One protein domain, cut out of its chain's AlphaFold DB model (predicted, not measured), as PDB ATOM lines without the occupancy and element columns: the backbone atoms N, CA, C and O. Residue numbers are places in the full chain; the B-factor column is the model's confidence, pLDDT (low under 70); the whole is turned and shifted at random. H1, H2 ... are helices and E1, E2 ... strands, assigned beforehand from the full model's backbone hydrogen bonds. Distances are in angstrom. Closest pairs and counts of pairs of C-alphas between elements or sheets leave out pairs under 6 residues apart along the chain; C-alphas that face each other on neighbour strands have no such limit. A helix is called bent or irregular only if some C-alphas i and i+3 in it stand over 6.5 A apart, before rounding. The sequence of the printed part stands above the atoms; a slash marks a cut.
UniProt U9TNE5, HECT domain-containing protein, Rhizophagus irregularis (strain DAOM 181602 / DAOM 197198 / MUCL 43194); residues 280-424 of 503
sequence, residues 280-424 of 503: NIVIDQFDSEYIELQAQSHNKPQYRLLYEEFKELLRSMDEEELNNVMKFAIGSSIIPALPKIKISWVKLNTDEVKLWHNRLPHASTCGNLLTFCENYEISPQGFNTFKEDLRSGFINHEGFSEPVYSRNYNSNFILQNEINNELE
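This is residues 280 to 424 of the 503 residues of the protein "HECT domain-containing protein" of Rhizophagus irregularis (strain DAOM 181602 / DAOM 197198 / MUCL 43194) (UniProt U9TNE5). A small sheet of three strands forms a wall at one side of a cluster of helices, in which H6 touches both H3 and H4, while H2 folds back on H3 as a hairpin beside the edge strand E1. The long helix H7 runs out from this body as an arm, and its residues 413 to 424 stick out freely. The printed part has 145 residues, with seven named helices and three named strands in the order H1 H2 H3 H4 E1 H5 E2 E3 H6 H7; the sheet is mixed, in the order E1 E3 E2, and the class is mostly helix. The whole is compact, with a radius of gyration of the C-alphas of 15.4 A and spans of 46 by 35 by 27 A.

Look first at the sheet: E1 is residues 342 to 346, 13.5 A long from C-alpha 342 at (272.425, 221.409, 349.718), E3 is residues 369 to 373, 13.4 A, and E2 is residues 362 to 364. Then find H6, residues 380 to 395, 23.2 A, H3, residues 302 to 316, 21.4 A, H4, residues 319 to 330, 16.5 A, and H2, residues 288 to 297, 14.4 A. H1, residues 280 to 284, begins at C-alpha 280 at (276.836, 233.354, 338.804). H5, residues 353 to 359, is irregular, with C-alphas 353 and 356 7.3 A apart. H7, residues 402 to 424, runs 32.9 A to C-alpha 424 at (256.799, 254.512, 368.020).

E1 and E3 are parallel, with N 344 and O 370 2.8 A apart, within hydrogen-bond range. E3 and E2 form an antiparallel hairpin, with N 371 and O 362 2.7 A apart, also within range. H2, H3, H4, H5 and H6 are on the sheet, but each only grazes it; for H4, look at the closest C-alphas to E2, Ala 329 and Ala 363, 5.3 A. H4 touches H6 about perpendicular, at 82 degrees, closest at the C-alphas of Val 325 and Phe 394, 5.5 A. H3 touches H6 at a steep tilt of 57 degrees, closest at Leu 313 and Lys 387, C-alphas 6.3 A apart. H2 and H3 form a helical hairpin at a shallow tilt of 22 degrees, closest at the C-alphas of Ala 295 and Tyr 303, 5.7 A. H1 is close to but not clearly touching H3, with the C-alphas of Ile 283 and Lys 311 7.2 A apart. H7 is not on the sheet; it is close to but not clearly touching H5, with the C-alphas of His 357 and Ser 406 6.1 A apart. Each O i to N i+4 pair is within hydrogen-bond range in H1, H2, H3, H4 and H6, against 18 of 19 in H7 and 0 of 3 in H5, where 2 of 4 O i to N i+3 pairs are.

The C-alphas farthest apart are those of Leu 338 and Glu 424, 48.9 A. The printed part has no cut, and the link from H4 to E1, 11 residues, is long. The mean pLDDT of the printed part is 76.1; look for values under 70 at residues 338, 348 to 358, 366 and 397 to 424.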
ATOM      1  N   ASN A 280     277.086 234.471 339.724       92.25
ATOM      2  CA  ASN A 280     276.836 233.354 338.804       92.25
ATOM      3  C   ASN A 280     277.627 232.097 339.181       92.25
ATOM      4  O   ASN A 280     277.113 230.989 339.088       92.25
ATOM      5  N   ILE A 281     278.871 232.275 339.633       89.62
ATOM      6  CA  ILE A 281     279.722 231.158 340.044       89.62
ATOM      7  C   ILE A 281     279.236 230.592 341.382       89.62
ATOM      8  O   ILE A 281     279.156 229.376 341.529       89.62
ATOM      9  N   VAL A 282     278.900 231.456 342.346       92.06
ATOM     10  CA  VAL A 282     278.447 231.043 343.684       92.06
ATOM     11  C   VAL A 282     277.114 230.320 343.621       92.06
ATOM     12  O   VAL A 282     276.985 229.258 344.221       92.06
ATOM     13  N   ILE A 283     276.132 230.848 342.885       94.75
ATOM     14  CA  ILE A 283     274.807 230.225 342.820       94.75
ATOM     15  C   ILE A 283     274.855 228.845 342.161       94.75
ATOM     16  O   ILE A 283     274.143 227.946 342.601       94.75
ATOM     17  N   ASP A 284     275.745 228.638 341.183       91.94
ATOM     18  CA  ASP A 284     275.949 227.325 340.566       91.94
ATOM     19  C   ASP A 284     276.496 226.285 341.561       91.94
ATOM     20  O   ASP A 284     276.313 225.085 341.369       91.94
ATOM     21  N   GLN A 285     277.091 226.711 342.679       92.06
ATOM     22  CA  GLN A 285     277.542 225.778 343.714       92.06
ATOM     23  C   GLN A 285     276.395 225.206 344.547       92.06
ATOM     24  O   GLN A 285     276.626 224.247 345.277       92.06
ATOM     25  N   PHE A 286     275.180 225.751 344.449       94.75
ATOM     26  CA  PHE A 286     274.011 225.257 345.170       94.75
ATOM     27  C   PHE A 286     273.227 224.245 344.335       94.75
ATOM     28  O   PHE A 286     273.005 224.416 343.136       94.75
ATOM     29  N   ASP A 287     272.774 223.183 344.993       94.69
ATOM     30  CA  ASP A 287     271.988 222.119 344.381       94.69
ATOM     31  C   ASP A 287     270.523 222.566 344.211       94.69
ATOM     32  O   ASP A 287     269.674 222.379 345.085       94.69
ATOM     33  N   SER A 288     270.241 223.224 343.082       93.06
ATOM     34  CA  SER A 288     268.889 223.691 342.742       93.06
ATOM     35  C   SER A 288     267.899 222.535 342.563       93.06
ATOM     36  O   SER A 288     266.727 222.682 342.904       93.06
ATOM     37  N   GLU A 289     268.351 221.380 342.067       93.12
ATOM     38  CA  GLU A 289     267.496 220.198 341.901       93.12
ATOM     39  C   GLU A 289     267.062 219.643 343.259       93.12
ATOM     40  O   GLU A 289     265.894 219.305 343.451       93.12
ATOM     41  N   TYR A 290     267.968 219.629 344.239       92.56
ATOM     42  CA  TYR A 290     267.640 219.239 345.607       92.56
ATOM     43  C   TYR A 290     266.559 220.134 346.232       92.56
ATOM     44  O   TYR A 290     265.656 219.624 346.900       92.56
ATOM     45  N   ILE A 291     266.590 221.447 345.974       91.25
ATOM     46  CA  ILE A 291     265.531 222.371 346.417       91.25
ATOM     47  C   ILE A 291     264.185 222.025 345.781       91.25
ATOM     48  O   ILE A 291     263.167 221.967 346.475       91.25
ATOM     49  N   GLU A 292     264.176 221.758 344.478       89.38
ATOM     50  CA  GLU A 292     262.963 221.382 343.753       89.38
ATOM     51  C   GLU A 292     262.361 220.073 344.275       89.38
ATOM     52  O   GLU A 292     261.152 219.993 344.514       89.38
ATOM     53  N   LEU A 293     263.207 219.074 344.535       90.19
ATOM     54  CA  LEU A 293     262.797 217.804 345.127       90.19
ATOM     55  C   LEU A 293     262.210 217.990 346.530       90.19
ATOM     56  O   LEU A 293     261.179 217.392 346.844       90.19
ATOM     57  N   GLN A 294     262.811 218.833 347.374       90.00
ATOM     58  CA  GLN A 294     262.278 219.126 348.709       90.00
ATOM     59  C   GLN A 294     260.936 219.861 348.659       90.00
ATOM     60  O   GLN A 294     260.020 219.509 349.402       90.00
ATOM     61  N   ALA A 295     260.787 220.851 347.775       87.62
ATOM     62  CA  ALA A 295     259.537 221.596 347.625       87.62
ATOM     63  C   ALA A 295     258.370 220.677 347.223       87.62
ATOM     64  O   ALA A 295     257.253 220.829 347.727       87.62
ATOM     65  N   GLN A 296     258.635 219.699 346.352       87.88
ATOM     66  CA  GLN A 296     257.646 218.714 345.911       87.88
ATOM     67  C   GLN A 296     257.362 217.656 346.984       87.88
ATOM     68  O   GLN A 296     256.209 217.464 347.368       87.88
ATOM     69  N   SER A 297     258.401 216.990 347.493       86.06
ATOM     70  CA  SER A 297     258.267 215.862 348.429       86.06
ATOM     71  C   SER A 297     257.677 216.263 349.781       86.06
ATOM     72  O   SER A 297     256.896 215.510 350.357       86.06
ATOM     73  N   HIS A 298     257.990 217.465 350.274       83.88
ATOM     74  CA  HIS A 298     257.435 217.982 351.526       83.88
ATOM     75  C   HIS A 298     256.107 218.727 351.334       83.88
ATOM     76  O   HIS A 298     255.542 219.208 352.316       83.88
ATOM     77  N   ASN A 299     255.604 218.832 350.095       83.69
ATOM     78  CA  ASN A 299     254.435 219.637 349.732       83.69
ATOM     79  C   ASN A 299     254.545 221.092 350.238       83.69
ATOM     80  O   ASN A 299     253.618 221.636 350.845       83.69
ATOM     81  N   LYS A 300     255.717 221.706 350.029       85.69
ATOM     82  CA  LYS A 300     256.065 223.052 350.503       85.69
ATOM     83  C   LYS A 300     256.588 223.930 349.363       85.69
ATOM     84  O   LYS A 300     257.799 224.123 349.233       85.69
ATOM     85  N   PRO A 301     255.695 224.505 348.535       86.56
ATOM     86  CA  PRO A 301     256.095 225.388 347.437       86.56
ATOM     87  C   PRO A 301     256.828 226.651 347.913       86.56
ATOM     88  O   PRO A 301     257.585 227.240 347.145       86.56
ATOM     89  N   GLN A 302     256.650 227.051 349.175       87.88
ATOM     90  CA  GLN A 302     257.311 228.212 349.770       87.88
ATOM     91  C   GLN A 302     258.847 228.115 349.798       87.88
ATOM     92  O   GLN A 302     259.515 229.142 349.724       87.88
ATOM     93  N   TYR A 303     259.420 226.905 349.765       90.62
ATOM     94  CA  TYR A 303     260.873 226.723 349.651       90.62
ATOM     95  C   TYR A 303     261.441 227.315 348.361       90.62
ATOM     96  O   TYR A 303     262.549 227.845 348.369       90.62
ATOM     97  N   ARG A 304     260.664 227.309 347.268       91.19
ATOM     98  CA  ARG A 304     261.054 227.987 346.025       91.19
ATOM     99  C   ARG A 304     261.106 229.498 346.215       91.19
ATOM    100  O   ARG A 304     262.057 230.125 345.777       91.19
ATOM    101  N   LEU A 305     260.116 230.073 346.904       92.19
ATOM    102  CA  LEU A 305     260.055 231.515 347.162       92.19
ATOM    103  C   LEU A 305     261.242 231.978 348.013       92.19
ATOM    104  O   LEU A 305     261.917 232.935 347.645       92.19
ATOM    105  N   LEU A 306     261.552 231.265 349.101       92.94
ATOM    106  CA  LEU A 306     262.731 231.569 349.915       92.94
ATOM    107  C   LEU A 306     264.038 231.391 349.146       92.94
ATOM    108  O   LEU A 306     264.968 232.173 349.328       92.94
ATOM    109  N   TYR A 307     264.126 230.382 348.278       95.19
ATOM    110  CA  TYR A 307     265.317 230.185 347.461       95.19
ATOM    111  C   TYR A 307     265.509 231.307 346.428       95.19
ATOM    112  O   TYR A 307     266.641 231.734 346.206       95.19
ATOM    113  N   GLU A 308     264.431 231.845 345.850       95.00
ATOM    114  CA  GLU A 308     264.512 233.037 344.996       95.00
ATOM    115  C   GLU A 308     264.945 234.282 345.786       95.00
ATOM    116  O   GLU A 308     265.843 234.996 345.346       95.00
ATOM    117  N   GLU A 309     264.424 234.506 346.996       95.69
ATOM    118  CA  GLU A 309     264.896 235.609 347.851       95.69
ATOM    119  C   GLU A 309     266.370 235.451 348.254       95.69
ATOM    120  O   GLU A 309     267.111 236.433 348.334       95.69
ATOM    121  N   PHE A 310     266.830 234.215 348.462       96.50
ATOM    122  CA  PHE A 310     268.245 233.928 348.678       96.50
ATOM    123  C   PHE A 310     269.086 234.253 347.435       96.50
ATOM    124  O   PHE A 310     270.145 234.870 347.561       96.50
ATOM    125  N   LYS A 311     268.619 233.912 346.227       97.19
ATOM    126  CA  LYS A 311     269.292 234.302 344.975       97.19
ATOM    127  C   LYS A 311     269.392 235.817 344.840       97.19
ATOM    128  O   LYS A 311     270.461 236.308 344.486       97.19
ATOM    129  N   GLU A 312     268.318 236.545 345.132       96.75
ATOM    130  CA  GLU A 312     268.310 238.011 345.108       96.75
ATOM    131  C   GLU A 312     269.293 238.604 346.124       96.75
ATOM    132  O   GLU A 312     270.052 239.514 345.791       96.75
ATOM    133  N   LEU A 313     269.364 238.038 347.335       96.94
ATOM    134  CA  LEU A 313     270.372 238.428 348.319       96.94
ATOM    135  C   LEU A 313     271.790 238.251 347.763       96.94
ATOM    136  O   LEU A 313     272.569 239.203 347.788       96.94
ATOM    137  N   LEU A 314     272.114 237.079 347.211       96.94
ATOM    138  CA  LEU A 314     273.436 236.828 346.628       96.94
ATOM    139  C   LEU A 314     273.747 237.765 345.449       96.94
ATOM    140  O   LEU A 314     274.899 238.153 345.278       96.94
ATOM    141  N   ARG A 315     272.753 238.155 344.638       97.12
ATOM    142  CA  ARG A 315     272.944 239.143 343.553       97.12
ATOM    143  C   ARG A 315     273.324 240.522 344.080       97.12
ATOM    144  O   ARG A 315     274.035 241.249 343.395       97.12
ATOM    145  N   SER A 316     272.832 240.879 345.265       95.69
ATOM    146  CA  SER A 316     273.099 242.174 345.898       95.69
ATOM    147  C   SER A 316     274.436 242.248 346.645       95.69
ATOM    148  O   SER A 316     274.859 243.344 347.006       95.69
ATOM    149  N   MET A 317     275.080 241.102 346.888       94.94
ATOM    150  CA  MET A 317     276.328 240.993 347.645       94.94
ATOM    151  C   MET A 317     277.559 241.304 346.794       94.94
ATOM    152  O   MET A 317     277.623 240.971 345.606       94.94
ATOM    153  N   ASP A 318     278.567 241.904 347.424       93.44
ATOM    154  CA  ASP A 318     279.876 242.092 346.803       93.44
ATOM    155  C   ASP A 318     280.750 240.818 346.852       93.44
ATOM    156  O   ASP A 318     280.360 239.762 347.355       93.44
ATOM    157  N   GLU A 319     281.954 240.895 346.279       89.06
ATOM    158  CA  GLU A 319     282.882 239.759 346.221       89.06
ATOM    159  C   GLU A 319     283.313 239.264 347.613       89.06
ATOM    160  O   GLU A 319     283.527 238.063 347.794       89.06
ATOM    161  N   GLU A 320     283.440 240.149 348.603       87.25
ATOM    162  CA  GLU A 320     283.838 239.787 349.965       87.25
ATOM    163  C   GLU A 320     282.700 239.062 350.689       87.25
ATOM    164  O   GLU A 320     282.905 238.002 351.288       87.25
ATOM    165  N   GLU A 321     281.481 239.575 350.563       91.19
ATOM    166  CA  GLU A 321     280.289 238.957 351.129       91.19
ATOM    167  C   GLU A 321     280.023 237.579 350.523       91.19
ATOM    168  O   GLU A 321     279.804 236.610 351.254       91.19
ATOM    169  N   LEU A 322     280.139 237.444 349.200       91.88
ATOM    170  CA  LEU A 322     280.023 236.156 348.513       91.88
ATOM    171  C   LEU A 322     281.109 235.159 348.953       91.88
ATOM    172  O   LEU A 322     280.836 233.967 349.121       91.88
ATOM    173  N   ASN A 323     282.337 235.633 349.185       85.56
ATOM    174  CA  ASN A 323     283.399 234.820 349.780       85.56
ATOM    175  C   ASN A 323     283.000 234.308 351.170       85.56
ATOM    176  O   ASN A 323     283.264 233.147 351.492       85.56
ATOM    177  N   ASN A 324     282.368 235.149 351.988       85.12
ATOM    178  CA  ASN A 324     281.926 234.778 353.329       85.12
ATOM    179  C   ASN A 324     280.764 233.779 353.296       85.12
ATOM    180  O   ASN A 324     280.784 232.827 354.071       85.12
ATOM    181  N   VAL A 325     279.836 233.886 352.337       90.06
ATOM    182  CA  VAL A 325     278.798 232.863 352.105       90.06
ATOM    183  C   VAL A 325     279.425 231.493 351.845       90.06
ATOM    184  O   VAL A 325     279.049 230.508 352.481       90.06
ATOM    185  N   MET A 326     280.410 231.419 350.947       86.81
ATOM    186  CA  MET A 326     281.086 230.153 350.654       86.81
ATOM    187  C   MET A 326     281.837 229.627 351.883       86.81
ATOM    188  O   MET A 326     281.654 228.472 352.272       86.81
ATOM    189  N   LYS A 327     282.624 230.479 352.559       80.12
ATOM    190  CA  LYS A 327     283.331 230.101 353.795       80.12
ATOM    191  C   LYS A 327     282.372 229.588 354.861       80.12
ATOM    192  O   LYS A 327     282.689 228.606 355.526       80.12
ATOM    193  N   PHE A 328     281.216 230.222 355.007       82.19
ATOM    194  CA  PHE A 328     280.182 229.796 355.934       82.19
ATOM    195  C   PHE A 328     279.645 228.413 355.562       82.19
ATOM    196  O   PHE A 328     279.622 227.518 356.400       82.19
ATOM    197  N   ALA A 329     279.265 228.217 354.298       84.31
ATOM    198  CA  ALA A 329     278.618 226.993 353.843       84.31
ATOM    199  C   ALA A 329     279.552 225.770 353.828       84.31
ATOM    200  O   ALA A 329     279.130 224.674 354.193       84.31
ATOM    201  N   ILE A 330     280.814 225.936 353.413       77.88
ATOM    202  CA  ILE A 330     281.738 224.811 353.158       77.88
ATOM    203  C   ILE A 330     283.100 224.947 353.858       77.88
ATOM    204  O   ILE A 330     284.010 224.145 353.624       77.88
ATOM    205  N   GLY A 331     283.281 225.945 354.724       71.38
ATOM    206  CA  GLY A 331     284.533 226.180 355.458       71.38
ATOM    207  C   GLY A 331     285.671 226.750 354.602       71.38
ATOM    208  O   GLY A 331     286.798 226.863 355.076       71.38
ATOM    209  N   SER A 332     285.408 227.075 353.335       72.62
ATOM    210  CA  SER A 332     286.351 227.684 352.390       72.62
ATOM    211  C   SER A 332     285.585 228.395 351.272       72.62
ATOM    212  O   SER A 332     284.374 228.257 351.178       72.62
ATOM    213  N   SER A 333     286.265 229.127 350.398       73.75
ATOM    214  CA  SER A 333     285.688 229.676 349.169       73.75
ATOM    215  C   SER A 333     286.265 229.010 347.916       73.75
ATOM    216  O   SER A 333     286.278 229.590 346.833       73.75
ATOM    217  N   ILE A 334     286.708 227.755 348.073       72.31
ATOM    218  CA  ILE A 334     287.163 226.888 346.985       72.31
ATOM    219  C   ILE A 334     285.961 226.465 346.137       72.31
ATOM    220  O   ILE A 334     284.923 226.062 346.661       72.31
ATOM    221  N   ILE A 335     286.130 226.543 344.818       72.75
ATOM    222  CA  ILE A 335     285.107 226.260 343.810       72.75
ATOM    223  C   ILE A 335     285.689 225.273 342.775       72.75
ATOM    224  O   ILE A 335     286.868 225.395 342.436       72.75
ATOM    225  N   PRO A 336     284.893 224.325 342.245       70.31
ATOM    226  CA  PRO A 336     283.524 224.032 342.661       70.31
ATOM    227  C   PRO A 336     283.427 223.309 344.014       70.31
ATOM    228  O   PRO A 336     284.359 222.627 344.446       70.31
ATOM    229  N   ALA A 337     282.286 223.472 344.685       74.31
ATOM    230  CA  ALA A 337     281.946 222.722 345.888       74.31
ATOM    231  C   ALA A 337     281.498 221.309 345.491       74.31
ATOM    232  O   ALA A 337     280.540 221.154 344.734       74.31
ATOM    233  N   LEU A 338     282.180 220.275 345.997       69.81
ATOM    234  CA  LEU A 338     281.822 218.879 345.735       69.81
ATOM    235  C   LEU A 338     281.536 218.118 347.038       69.81
ATOM    236  O   LEU A 338     282.433 218.016 347.880       69.81
ATOM    237  N   PRO A 339     280.323 217.549 347.203       79.69
ATOM    238  CA  PRO A 339     279.132 217.735 346.351       79.69
ATOM    239  C   PRO A 339     278.619 219.190 346.370       79.69
ATOM    240  O   PRO A 339     279.021 219.958 347.247       79.69
ATOM    241  N   LYS A 340     277.727 219.561 345.435       90.56
ATOM    242  CA  LYS A 340     277.050 220.871 345.472       90.56
ATOM    243  C   LYS A 340     276.382 221.092 346.834       90.56
ATOM    244  O   LYS A 340     275.962 220.146 347.504       90.56
ATOM    245  N   ILE A 341     276.310 222.354 347.243       92.75
ATOM    246  CA  ILE A 341     275.780 222.780 348.533       92.75
ATOM    247  C   ILE A 341     274.277 222.528 348.554       92.75
ATOM    248  O   ILE A 341     273.522 223.105 347.772       92.75
ATOM    249  N   LYS A 342     273.841 221.685 349.481       94.31
ATOM    250  CA  LYS A 342     272.425 221.409 349.718       94.31
ATOM    251  C   LYS A 342     271.877 222.423 350.707       94.31
ATOM    252  O   LYS A 342     272.560 222.777 351.665       94.31
ATOM    253  N   ILE A 343     270.638 222.856 350.508       94.31
ATOM    254  CA  ILE A 343     269.911 223.677 351.478       94.31
ATOM    255  C   ILE A 343     268.822 222.813 352.108       94.31
ATOM    256  O   ILE A 343     268.085 222.130 351.406       94.31
ATOM    257  N   SER A 344     268.738 222.821 353.431       90.00
ATOM    258  CA  SER A 344     267.677 222.190 354.213       90.00
ATOM    259  C   SER A 344     266.924 223.229 355.032       90.00
ATOM    260  O   SER A 344     267.391 224.357 355.187       90.00
ATOM    261  N   TRP A 345     265.757 222.852 355.547       88.06
ATOM    262  CA  TRP A 345     264.818 223.781 356.165       88.06
ATOM    263  C   TRP A 345     264.428 223.314 357.563       88.06
ATOM    264  O   TRP A 345     264.128 222.136 357.766       88.06
ATOM    265  N   VAL A 346     264.396 224.241 358.518       84.06
ATOM    266  CA  VAL A 346     263.963 223.996 359.898       84.06
ATOM    267  C   VAL A 346     262.795 224.907 360.244       84.06
ATOM    268  O   VAL A 346     262.848 226.124 360.056       84.06
ATOM    269  N   LYS A 347     261.736 224.302 360.786       74.88
ATOM    270  CA  LYS A 347     260.539 225.004 361.244       74.88
ATOM    271  C   LYS A 347     260.767 225.685 362.590       74.88
ATOM    272  O   LYS A 347     261.204 225.046 363.544       74.88
ATOM    273  N   LEU A 348     260.365 226.951 362.695       64.56
ATOM    274  CA  LEU A 348     260.203 227.621 363.987       64.56
ATOM    275  C   LEU A 348     258.983 227.043 364.712       64.56
ATOM    276  O   LEU A 348     257.850 227.194 364.252       64.56
ATOM    277  N   ASN A 349     259.206 226.395 365.853       59.09
ATOM    278  CA  ASN A 349     258.131 225.995 366.761       59.09
ATOM    279  C   ASN A 349     257.772 227.172 367.657       59.09
ATOM    280  O   ASN A 349     258.438 227.348 368.657       59.09
ATOM    281  N   THR A 350     256.735 227.942 367.335       55.34
ATOM    282  CA  THR A 350     256.346 229.238 367.940       55.34
ATOM    283  C   THR A 350     256.256 229.339 369.477       55.34
ATOM    284  O   THR A 350     256.129 230.450 369.983       55.34
ATOM    285  N   ASP A 351     256.355 228.239 370.224       53.62
ATOM    286  CA  ASP A 351     256.052 228.176 371.663       53.62
ATOM    287  C   ASP A 351     257.284 228.294 372.593       53.62
ATOM    288  O   ASP A 351     257.143 228.347 373.814       53.62
ATOM    289  N   GLU A 352     258.506 228.373 372.056       48.91
ATOM    290  CA  GLU A 352     259.747 228.450 372.843       48.91
ATOM    291  C   GLU A 352     260.486 229.802 372.729       48.91
ATOM    292  O   GLU A 352     261.035 230.177 371.703       48.91
ATOM    293  N   VAL A 353     260.662 230.526 373.835       46.09
ATOM    294  CA  VAL A 353     261.448 231.788 373.874       46.09
ATOM    295  C   VAL A 353     262.928 231.594 373.454       46.09
ATOM    296  O   VAL A 353     263.618 232.552 373.114       46.09
ATOM    297  N   LYS A 354     263.420 230.346 373.398       48.56
ATOM    298  CA  LYS A 354     264.766 229.981 372.917       48.56
ATOM    299  C   LYS A 354     264.922 229.982 371.379       48.56
ATOM    300  O   LYS A 354     266.056 229.914 370.911       48.56
ATOM    301  N   LEU A 355     263.831 230.114 370.612       50.22
ATOM    302  CA  LEU A 355     263.760 229.930 369.147       50.22
ATOM    303  C   LEU A 355     264.542 230.913 368.285       50.22
ATOM    304  O   LEU A 355     264.848 230.595 367.141       50.22
ATOM    305  N   TRP A 356     264.820 232.118 368.774       52.25
ATOM    306  CA  TRP A 356     265.373 233.173 367.921       52.25
ATOM    307  C   TRP A 356     266.822 232.885 367.494       52.25
ATOM    308  O   TRP A 356     267.272 233.397 366.477       52.25
ATOM    309  N   HIS A 357     267.504 231.976 368.200       50.69
ATOM    310  CA  HIS A 357     268.798 231.414 367.807       50.69
ATOM    311  C   HIS A 357     268.714 230.510 366.563       50.69
ATOM    312  O   HIS A 357     269.690 230.418 365.831       50.69
ATOM    313  N   ASN A 358     267.548 229.909 366.287       57.16
ATOM    314  CA  ASN A 358     267.320 229.021 365.135       57.16
ATOM    315  C   ASN A 358     266.946 229.784 363.850       57.16
ATOM    316  O   ASN A 358     266.651 229.160 362.832       57.16
ATOM    317  N   ARG A 359     266.877 231.122 363.908       72.25
ATOM    318  CA  ARG A 359     266.576 231.978 362.750       72.25
ATOM    319  C   ARG A 359     267.787 232.193 361.854       72.25
ATOM    320  O   ARG A 359     267.642 232.326 360.641       72.25
ATOM    321  N   LEU A 360     268.971 232.233 362.456       78.19
ATOM    322  CA  LEU A 360     270.213 232.365 361.714       78.19
ATOM    323  C   LEU A 360     270.493 231.083 360.921       78.19
ATOM    324  O   LEU A 360     270.123 229.991 361.358       78.19
ATOM    325  N   PRO A 361     271.148 231.194 359.756       83.38
ATOM    326  CA  PRO A 361     271.548 230.017 359.007       83.38
ATOM    327  C   PRO A 361     272.526 229.162 359.822       83.38
ATOM    328  O   PRO A 361     273.323 229.674 360.605       83.38
ATOM    329  N   HIS A 362     272.516 227.853 359.584       81.12
ATOM    330  CA  HIS A 362     273.504 226.916 360.124       81.12
ATOM    331  C   HIS A 362     274.168 226.138 358.995       81.12
ATOM    332  O   HIS A 362     273.511 225.799 358.014       81.12
ATOM    333  N   ALA A 363     275.450 225.810 359.131       80.56
ATOM    334  CA  ALA A 363     276.172 225.045 358.122       80.56
ATOM    335  C   ALA A 363     276.862 223.816 358.719       80.56
ATOM    336  O   ALA A 363     277.551 223.899 359.734       80.56
ATOM    337  N   SER A 364     276.730 222.681 358.033       77.25
ATOM    338  CA  SER A 364     277.635 221.543 358.163       77.25
ATOM    339  C   SER A 364     278.654 221.612 357.029       77.25
ATOM    340  O   SER A 364     278.418 221.132 355.917       77.25
ATOM    341  N   THR A 365     279.804 222.225 357.315       72.50
ATOM    342  CA  THR A 365     280.857 222.487 356.318       72.50
ATOM    343  C   THR A 365     281.522 221.219 355.773       72.50
ATOM    344  O   THR A 365     282.176 221.262 354.731       72.50
ATOM    345  N   CYS A 366     281.380 220.085 356.464       63.44
ATOM    346  CA  CYS A 366     281.842 218.768 356.015       63.44
ATOM    347  C   CYS A 366     280.828 218.067 355.105       63.44
ATOM    348  O   CYS A 366     281.226 217.291 354.240       63.44
ATOM    349  N   GLY A 367     279.535 218.333 355.305       70.06
ATOM    350  CA  GLY A 367     278.449 217.768 354.504       70.06
ATOM    351  C   GLY A 367     278.017 218.642 353.326       70.06
ATOM    352  O   GLY A 367     277.119 218.238 352.593       70.06
ATOM    353  N   ASN A 368     278.615 219.832 353.165       81.62
ATOM    354  CA  ASN A 368     278.160 220.889 352.255       81.62
ATOM    355  C   ASN A 368     276.646 221.126 352.394       81.62
ATOM    356  O   ASN A 368     275.911 221.186 351.410       81.62
ATOM    357  N   LEU A 369     276.174 221.205 353.641       85.25
ATOM    358  CA  LEU A 369     274.762 221.364 353.968       85.25
ATOM    359  C   LEU A 369     274.555 222.694 354.676       85.25
ATOM    360  O   LEU A 369     275.075 222.910 355.770       85.25
ATOM    361  N   LEU A 370     273.759 223.555 354.064       90.06
ATOM    362  CA  LEU A 370     273.278 224.797 354.634       90.06
ATOM    363  C   LEU A 370     271.847 224.579 355.135       90.06
ATOM    364  O   LEU A 370     271.053 223.883 354.512       90.06
ATOM    365  N   THR A 371     271.517 225.130 356.290       87.44
ATOM    366  CA  THR A 371     270.209 224.974 356.923       87.44
ATOM    367  C   THR A 371     269.620 226.350 357.137       87.44
ATOM    368  O   THR A 371     270.221 227.182 357.815       87.44
ATOM    369  N   PHE A 372     268.461 226.579 356.533       89.81
ATOM    370  CA  PHE A 372     267.691 227.804 356.637       89.81
ATOM    371  C   PHE A 372     266.447 227.593 357.480       89.81
ATOM    372  O   PHE A 372     265.973 226.478 357.701       89.81
ATOM    373  N   CYS A 373     265.908 228.707 357.939       84.00
ATOM    374  CA  CYS A 373     264.699 228.745 358.721       84.00
ATOM    375  C   CYS A 373     263.494 229.060 357.812       84.00
ATOM    376  O   CYS A 373     263.586 229.925 356.943       84.00
ATOM    377  N   GLU A 374     262.382 228.335 357.972       83.56
ATOM    378  CA  GLU A 374     261.121 228.597 357.247       83.56
ATOM    379  C   GLU A 374     260.175 229.525 358.040       83.56
ATOM    380  O   GLU A 374     260.425 229.824 359.209       83.56
ATOM    381  N   ASN A 375     259.044 229.912 357.433       80.56
ATOM    382  CA  ASN A 375     257.985 230.794 357.965       80.56
ATOM    383  C   ASN A 375     258.229 232.306 357.796       80.56
ATOM    384  O   ASN A 375     257.568 233.117 358.445       80.56
ATOM    385  N   TYR A 376     259.124 232.701 356.896       82.06
ATOM    386  CA  TYR A 376     259.312 234.103 356.503       82.06
ATOM    387  C   TYR A 376     258.356 234.539 355.382       82.06
ATOM    388  O   TYR A 376     258.167 235.725 355.137       82.06
ATOM    389  N   GLU A 377     257.694 233.591 354.730       79.06
ATOM    390  CA  GLU A 377     256.884 233.779 353.522       79.06
ATOM    391  C   GLU A 377     255.479 234.326 353.817       79.06
ATOM    392  O   GLU A 377     254.651 234.476 352.922       79.06
ATOM    393  N   ILE A 378     255.201 234.617 355.090       74.88
ATOM    394  CA  ILE A 378     253.901 235.075 355.595       74.88
ATOM    395  C   ILE A 378     253.629 236.533 355.178       74.88
ATOM    396  O   ILE A 378     252.476 236.954 355.104       74.88
ATOM    397  N   SER A 379     254.673 237.322 354.893       76.25
ATOM    398  CA  SER A 379     254.536 238.709 354.435       76.25
ATOM    399  C   SER A 379     255.767 239.195 353.657       76.25
ATOM    400  O   SER A 379     256.854 238.646 353.841       76.25
ATOM    401  N   PRO A 380     255.652 240.282 352.864       79.00
ATOM    402  CA  PRO A 380     256.811 240.934 352.248       79.00
ATOM    403  C   PRO A 380     257.879 241.361 353.264       79.00
ATOM    404  O   PRO A 380     259.073 241.242 353.002       79.00
ATOM    405  N   GLN A 381     257.455 241.813 354.449       79.69
ATOM    406  CA  GLN A 381     258.376 242.162 355.530       79.69
ATOM    407  C   GLN A 381     259.148 240.933 356.024       79.69
ATOM    408  O   GLN A 381     260.335 241.037 356.314       79.69
ATOM    409  N   GLY A 382     258.504 239.764 356.045       84.12
ATOM    410  CA  GLY A 382     259.154 238.503 356.385       84.12
ATOM    411  C   GLY A 382     260.283 238.149 355.414       84.12
ATOM    412  O   GLY A 382     261.374 237.823 355.869       84.12
ATOM    413  N   PHE A 383     260.109 238.323 354.100       87.88
ATOM    414  CA  PHE A 383     261.205 238.117 353.139       87.88
ATOM    415  C   PHE A 383     262.394 239.066 353.359       87.88
ATOM    416  O   PHE A 383     263.548 238.660 353.220       87.88
ATOM    417  N   ASN A 384     262.144 240.317 353.753       86.62
ATOM    418  CA  ASN A 384     263.229 241.233 354.114       86.62
ATOM    419  C   ASN A 384     263.975 240.747 355.359       86.62
ATOM    420  O   ASN A 384     265.201 240.663 355.338       86.62
ATOM    421  N   THR A 385     263.248 240.332 356.399       85.69
ATOM    422  CA  THR A 385     263.878 239.800 357.611       85.69
ATOM    423  C   THR A 385     264.645 238.503 357.344       85.69
ATOM    424  O   THR A 385     265.700 238.293 357.929       85.69
ATOM    425  N   PHE A 386     264.175 237.655 356.423       89.06
ATOM    426  CA  PHE A 386     264.913 236.467 355.981       89.06
ATOM    427  C   PHE A 386     266.291 236.841 355.433       89.06
ATOM    428  O   PHE A 386     267.307 236.292 355.857       89.06
ATOM    429  N   LYS A 387     266.344 237.826 354.531       91.38
ATOM    430  CA  LYS A 387     267.602 238.296 353.938       91.38
ATOM    431  C   LYS A 387     268.535 238.928 354.971       91.38
ATOM    432  O   LYS A 387     269.743 238.697 354.915       91.38
ATOM    433  N   GLU A 388     267.993 239.690 355.917       87.44
ATOM    434  CA  GLU A 388     268.760 240.292 357.016       87.44
ATOM    435  C   GLU A 388     269.355 239.239 357.959       87.44
ATOM    436  O   GLU A 388     270.538 239.327 358.298       87.44
ATOM    437  N   ASP A 389     268.572 238.224 358.336       85.44
ATOM    438  CA  ASP A 389     269.030 237.116 359.181       85.44
ATOM    439  C   ASP A 389     270.141 236.319 358.473       85.44
ATOM    440  O   ASP A 389     271.187 236.045 359.066       85.44
ATOM    441  N   LEU A 390     269.967 236.012 357.180       90.00
ATOM    442  CA  LEU A 390     270.988 235.338 356.374       90.00
ATOM    443  C   LEU A 390     272.283 236.150 356.289       90.00
ATOM    444  O   LEU A 390     273.355 235.633 356.603       90.00
ATOM    445  N   ARG A 391     272.199 237.430 355.904       89.75
ATOM    446  CA  ARG A 391     273.369 238.312 355.783       89.75
ATOM    447  C   ARG A 391     274.091 238.456 357.122       89.75
ATOM    448  O   ARG A 391     275.313 238.337 357.178       89.75
ATOM    449  N   SER A 392     273.339 238.622 358.209       82.81
ATOM    450  CA  SER A 392     273.890 238.669 359.565       82.81
ATOM    451  C   SER A 392     274.619 237.377 359.925       82.81
ATOM    452  O   SER A 392     275.718 237.435 360.481       82.81
ATOM    453  N   GLY A 393     274.045 236.224 359.580       79.94
ATOM    454  CA  GLY A 393     274.656 234.921 359.812       79.94
ATOM    455  C   GLY A 393     275.929 234.689 359.000       79.94
ATOM    456  O   GLY A 393     276.899 234.162 359.542       79.94
ATOM    457  N   PHE A 394     275.953 235.115 357.734       85.12
ATOM    458  CA  PHE A 394     277.112 234.962 356.851       85.12
ATOM    459  C   PHE A 394     278.260 235.913 357.166       85.12
ATOM    460  O   PHE A 394     279.392 235.564 356.870       85.12
ATOM    461  N   ILE A 395     278.007 237.093 357.736       79.06
ATOM    462  CA  ILE A 395     279.064 238.073 358.041       79.06
ATOM    463  C   ILE A 395     279.640 237.847 359.442       79.06
ATOM    464  O   ILE A 395     280.846 237.932 359.645       79.06
ATOM    465  N   ASN A 396     278.800 237.504 360.422       70.31
ATOM    466  CA  ASN A 396     279.210 237.425 361.829       70.31
ATOM    467  C   ASN A 396     279.645 236.018 362.267       70.31
ATOM    468  O   ASN A 396     279.540 235.667 363.444       70.31
ATOM    469  N   HIS A 397     280.111 235.201 361.322       65.31
ATOM    470  CA  HIS A 397     280.506 233.813 361.565       65.31
ATOM    471  C   HIS A 397     281.934 233.651 362.111       65.31
ATOM    472  O   HIS A 397     282.350 232.532 362.428       65.31
ATOM    473  N   GLU A 398     282.710 234.738 362.199       54.09
ATOM    474  CA  GLU A 398     284.070 234.692 362.728       54.09
ATOM    475  C   GLU A 398     284.069 234.315 364.217       54.09
ATOM    476  O   GLU A 398     283.667 235.079 365.094       54.09
ATOM    477  N   GLY A 399     284.553 233.103 364.492       50.47
ATOM    478  CA  GLY A 399     284.580 232.505 365.820       50.47
ATOM    479  C   GLY A 399     283.444 231.504 365.993       50.47
ATOM    480  O   GLY A 399     282.334 231.869 366.365       50.47
ATOM    481  N   PHE A 400     283.761 230.218 365.811       49.03
ATOM    482  CA  PHE A 400     282.893 229.040 365.999       49.03
ATOM    483  C   PHE A 400     282.390 228.833 367.446       49.03
ATOM    484  O   PHE A 400     282.067 227.723 367.862       49.03
ATOM    485  N   SER A 401     282.323 229.890 368.251       49.00
ATOM    486  CA  SER A 401     281.587 229.870 369.500       49.00
ATOM    487  C   SER A 401     280.125 230.152 369.172       49.00
ATOM    488  O   SER A 401     279.732 231.304 369.002       49.00
ATOM    489  N   GLU A 402     279.307 229.102 369.128       50.03
ATOM    490  CA  GLU A 402     277.841 229.201 369.127       50.03
ATOM    491  C   GLU A 402     277.330 230.248 370.153       50.03
ATOM    492  O   GLU A 402     276.472 231.055 369.794       50.03
ATOM    493  N   PRO A 403     277.914 230.382 371.367       47.47
ATOM    494  CA  PRO A 403     277.603 231.478 372.291       47.47
ATOM    495  C   PRO A 403     277.919 232.909 371.818       47.47
ATOM    496  O   PRO A 403     277.291 233.845 372.314       47.47
ATOM    497  N   VAL A 404     278.920 233.118 370.959       50.62
ATOM    498  CA  VAL A 404     279.267 234.432 370.371       50.62
ATOM    499  C   VAL A 404     278.363 234.720 369.176       50.62
ATOM    500  O   VAL A 404     277.783 235.801 369.105       50.62
ATOM    501  N   TYR A 405     278.149 233.718 368.324       56.84
ATOM    502  CA  TYR A 405     277.198 233.756 367.212       56.84
ATOM    503  C   TYR A 405     275.780 234.116 367.698       56.84
ATOM    504  O   TYR A 405     275.141 235.035 367.192       56.84
ATOM    505  N   SER A 406     275.360 233.494 368.802       54.97
ATOM    506  CA  SER A 406     274.108 233.772 369.516       54.97
ATOM    507  C   SER A 406     274.053 235.169 370.162       54.97
ATOM    508  O   SER A 406     272.997 235.797 370.236       54.97
ATOM    509  N   ARG A 407     275.189 235.691 370.649       55.47
ATOM    510  CA  ARG A 407     275.279 237.020 371.291       55.47
ATOM    511  C   ARG A 407     275.226 238.179 370.297       55.47
ATOM    512  O   ARG A 407     274.673 239.227 370.637       55.47
ATOM    513  N   ASN A 408     275.752 237.994 369.088       51.16
ATOM    514  CA  ASN A 408     275.682 239.003 368.028       51.16
ATOM    515  C   ASN A 408     274.224 239.285 367.624       51.16
ATOM    516  O   ASN A 408     273.864 240.442 367.408       51.16
ATOM    517  N   TYR A 409     273.358 238.265 367.651       51.47
ATOM    518  CA  TYR A 409     271.919 238.439 367.438       51.47
ATOM    519  C   TYR A 409     271.254 239.258 368.552       51.47
ATOM    520  O   TYR A 409     270.568 240.237 368.272       51.47
ATOM    521  N   ASN A 410     271.514 238.923 369.823       50.94
ATOM    522  CA  ASN A 410     270.938 239.657 370.958       50.94
ATOM    523  C   ASN A 410     271.342 241.143 370.961       50.94
ATOM    524  O   ASN A 410     270.529 241.996 371.298       50.94
ATOM    525  N   SER A 411     272.568 241.460 370.540       48.34
ATOM    526  CA  SER A 411     273.071 242.842 370.477       48.34
ATOM    527  C   SER A 411     272.409 243.662 369.359       48.34
ATOM    528  O   SER A 411     271.956 244.778 369.605       48.34
ATOM    529  N   ASN A 412     272.299 243.102 368.147       45.53
ATOM    530  CA  ASN A 412     271.646 243.771 367.011       45.53
ATOM    531  C   ASN A 412     270.125 243.886 367.197       45.53
ATOM    532  O   ASN A 412     269.523 244.868 366.768       45.53
ATOM    533  N   PHE A 413     269.509 242.920 367.884       49.69
ATOM    534  CA  PHE A 413     268.089 242.949 368.226       49.69
ATOM    535  C   PHE A 413     267.753 244.015 369.272       49.69
ATOM    536  O   PHE A 413     266.761 244.718 369.108       49.69
ATOM    537  N   ILE A 414     268.571 244.173 370.321       48.53
ATOM    538  CA  ILE A 414     268.368 245.242 371.315       48.53
ATOM    539  C   ILE A 414     268.427 246.611 370.628       48.53
ATOM    540  O   ILE A 414     267.526 247.418 370.829       48.53
ATOM    541  N   LEU A 415     269.395 246.822 369.730       42.09
ATOM    542  CA  LEU A 415     269.514 248.058 368.953       42.09
ATOM    543  C   LEU A 415     268.317 248.298 368.020       42.09
ATOM    544  O   LEU A 415     267.803 249.411 367.974       42.09
ATOM    545  N   GLN A 416     267.829 247.283 367.298       42.78
ATOM    546  CA  GLN A 416     266.655 247.461 366.431       42.78
ATOM    547  C   GLN A 416     265.347 247.642 367.208       42.78
ATOM    548  O   GLN A 416     264.506 248.437 366.793       42.78
ATOM    549  N   ASN A 417     265.163 246.961 368.342       45.19
ATOM    550  CA  ASN A 417     264.007 247.199 369.205       45.19
ATOM    551  C   ASN A 417     264.054 248.583 369.855       45.19
ATOM    552  O   ASN A 417     263.010 249.207 369.986       45.19
ATOM    553  N   GLU A 418     265.227 249.083 370.248       43.97
ATOM    554  CA  GLU A 418     265.376 250.452 370.753       43.97
ATOM    555  C   GLU A 418     265.042 251.484 369.666       43.97
ATOM    556  O   GLU A 418     264.243 252.381 369.918       43.97
ATOM    557  N   ILE A 419     265.528 251.296 368.434       46.38
ATOM    558  CA  ILE A 419     265.216 252.174 367.291       46.38
ATOM    559  C   ILE A 419     263.719 252.140 366.935       46.38
ATOM    560  O   ILE A 419     263.109 253.186 366.708       46.38
ATOM    561  N   ASN A 420     263.096 250.957 366.913       41.41
ATOM    562  CA  ASN A 420     261.669 250.817 366.612       41.41
ATOM    563  C   ASN A 420     260.785 251.377 367.739       41.41
ATOM    564  O   ASN A 420     259.783 252.035 367.457       41.41
ATOM    565  N   ASN A 421     261.186 251.206 369.001       45.34
ATOM    566  CA  ASN A 421     260.495 251.805 370.143       45.34
ATOM    567  C   ASN A 421     260.651 253.337 370.175       45.34
ATOM    568  O   ASN A 421     259.705 254.027 370.549       45.34
ATOM    569  N   GLU A 422     261.789 253.899 369.751       42.88
ATOM    570  CA  GLU A 422     261.963 255.357 369.618       42.88
ATOM    571  C   GLU A 422     261.124 255.952 368.468       42.88
ATOM    572  O   GLU A 422     260.577 257.055 368.597       42.88
ATOM    573  N   LEU A 423     260.940 255.216 367.367       40.75
ATOM    574  CA  LEU A 423     260.064 255.608 366.251       40.75
ATOM    575  C   LEU A 423     258.565 255.534 366.618       40.75
ATOM    576  O   LEU A 423     257.784 256.405 366.215       40.75
ATOM    577  N   GLU A 424     258.155 254.566 367.443       37.56
ATOM    578  CA  GLU A 424     256.799 254.512 368.020       37.56
ATOM    579  C   GLU A 424     256.572 255.575 369.114       37.56
ATOM    580  O   GLU A 424     255.481 256.144 369.215       37.56
TER     581      GLU A 424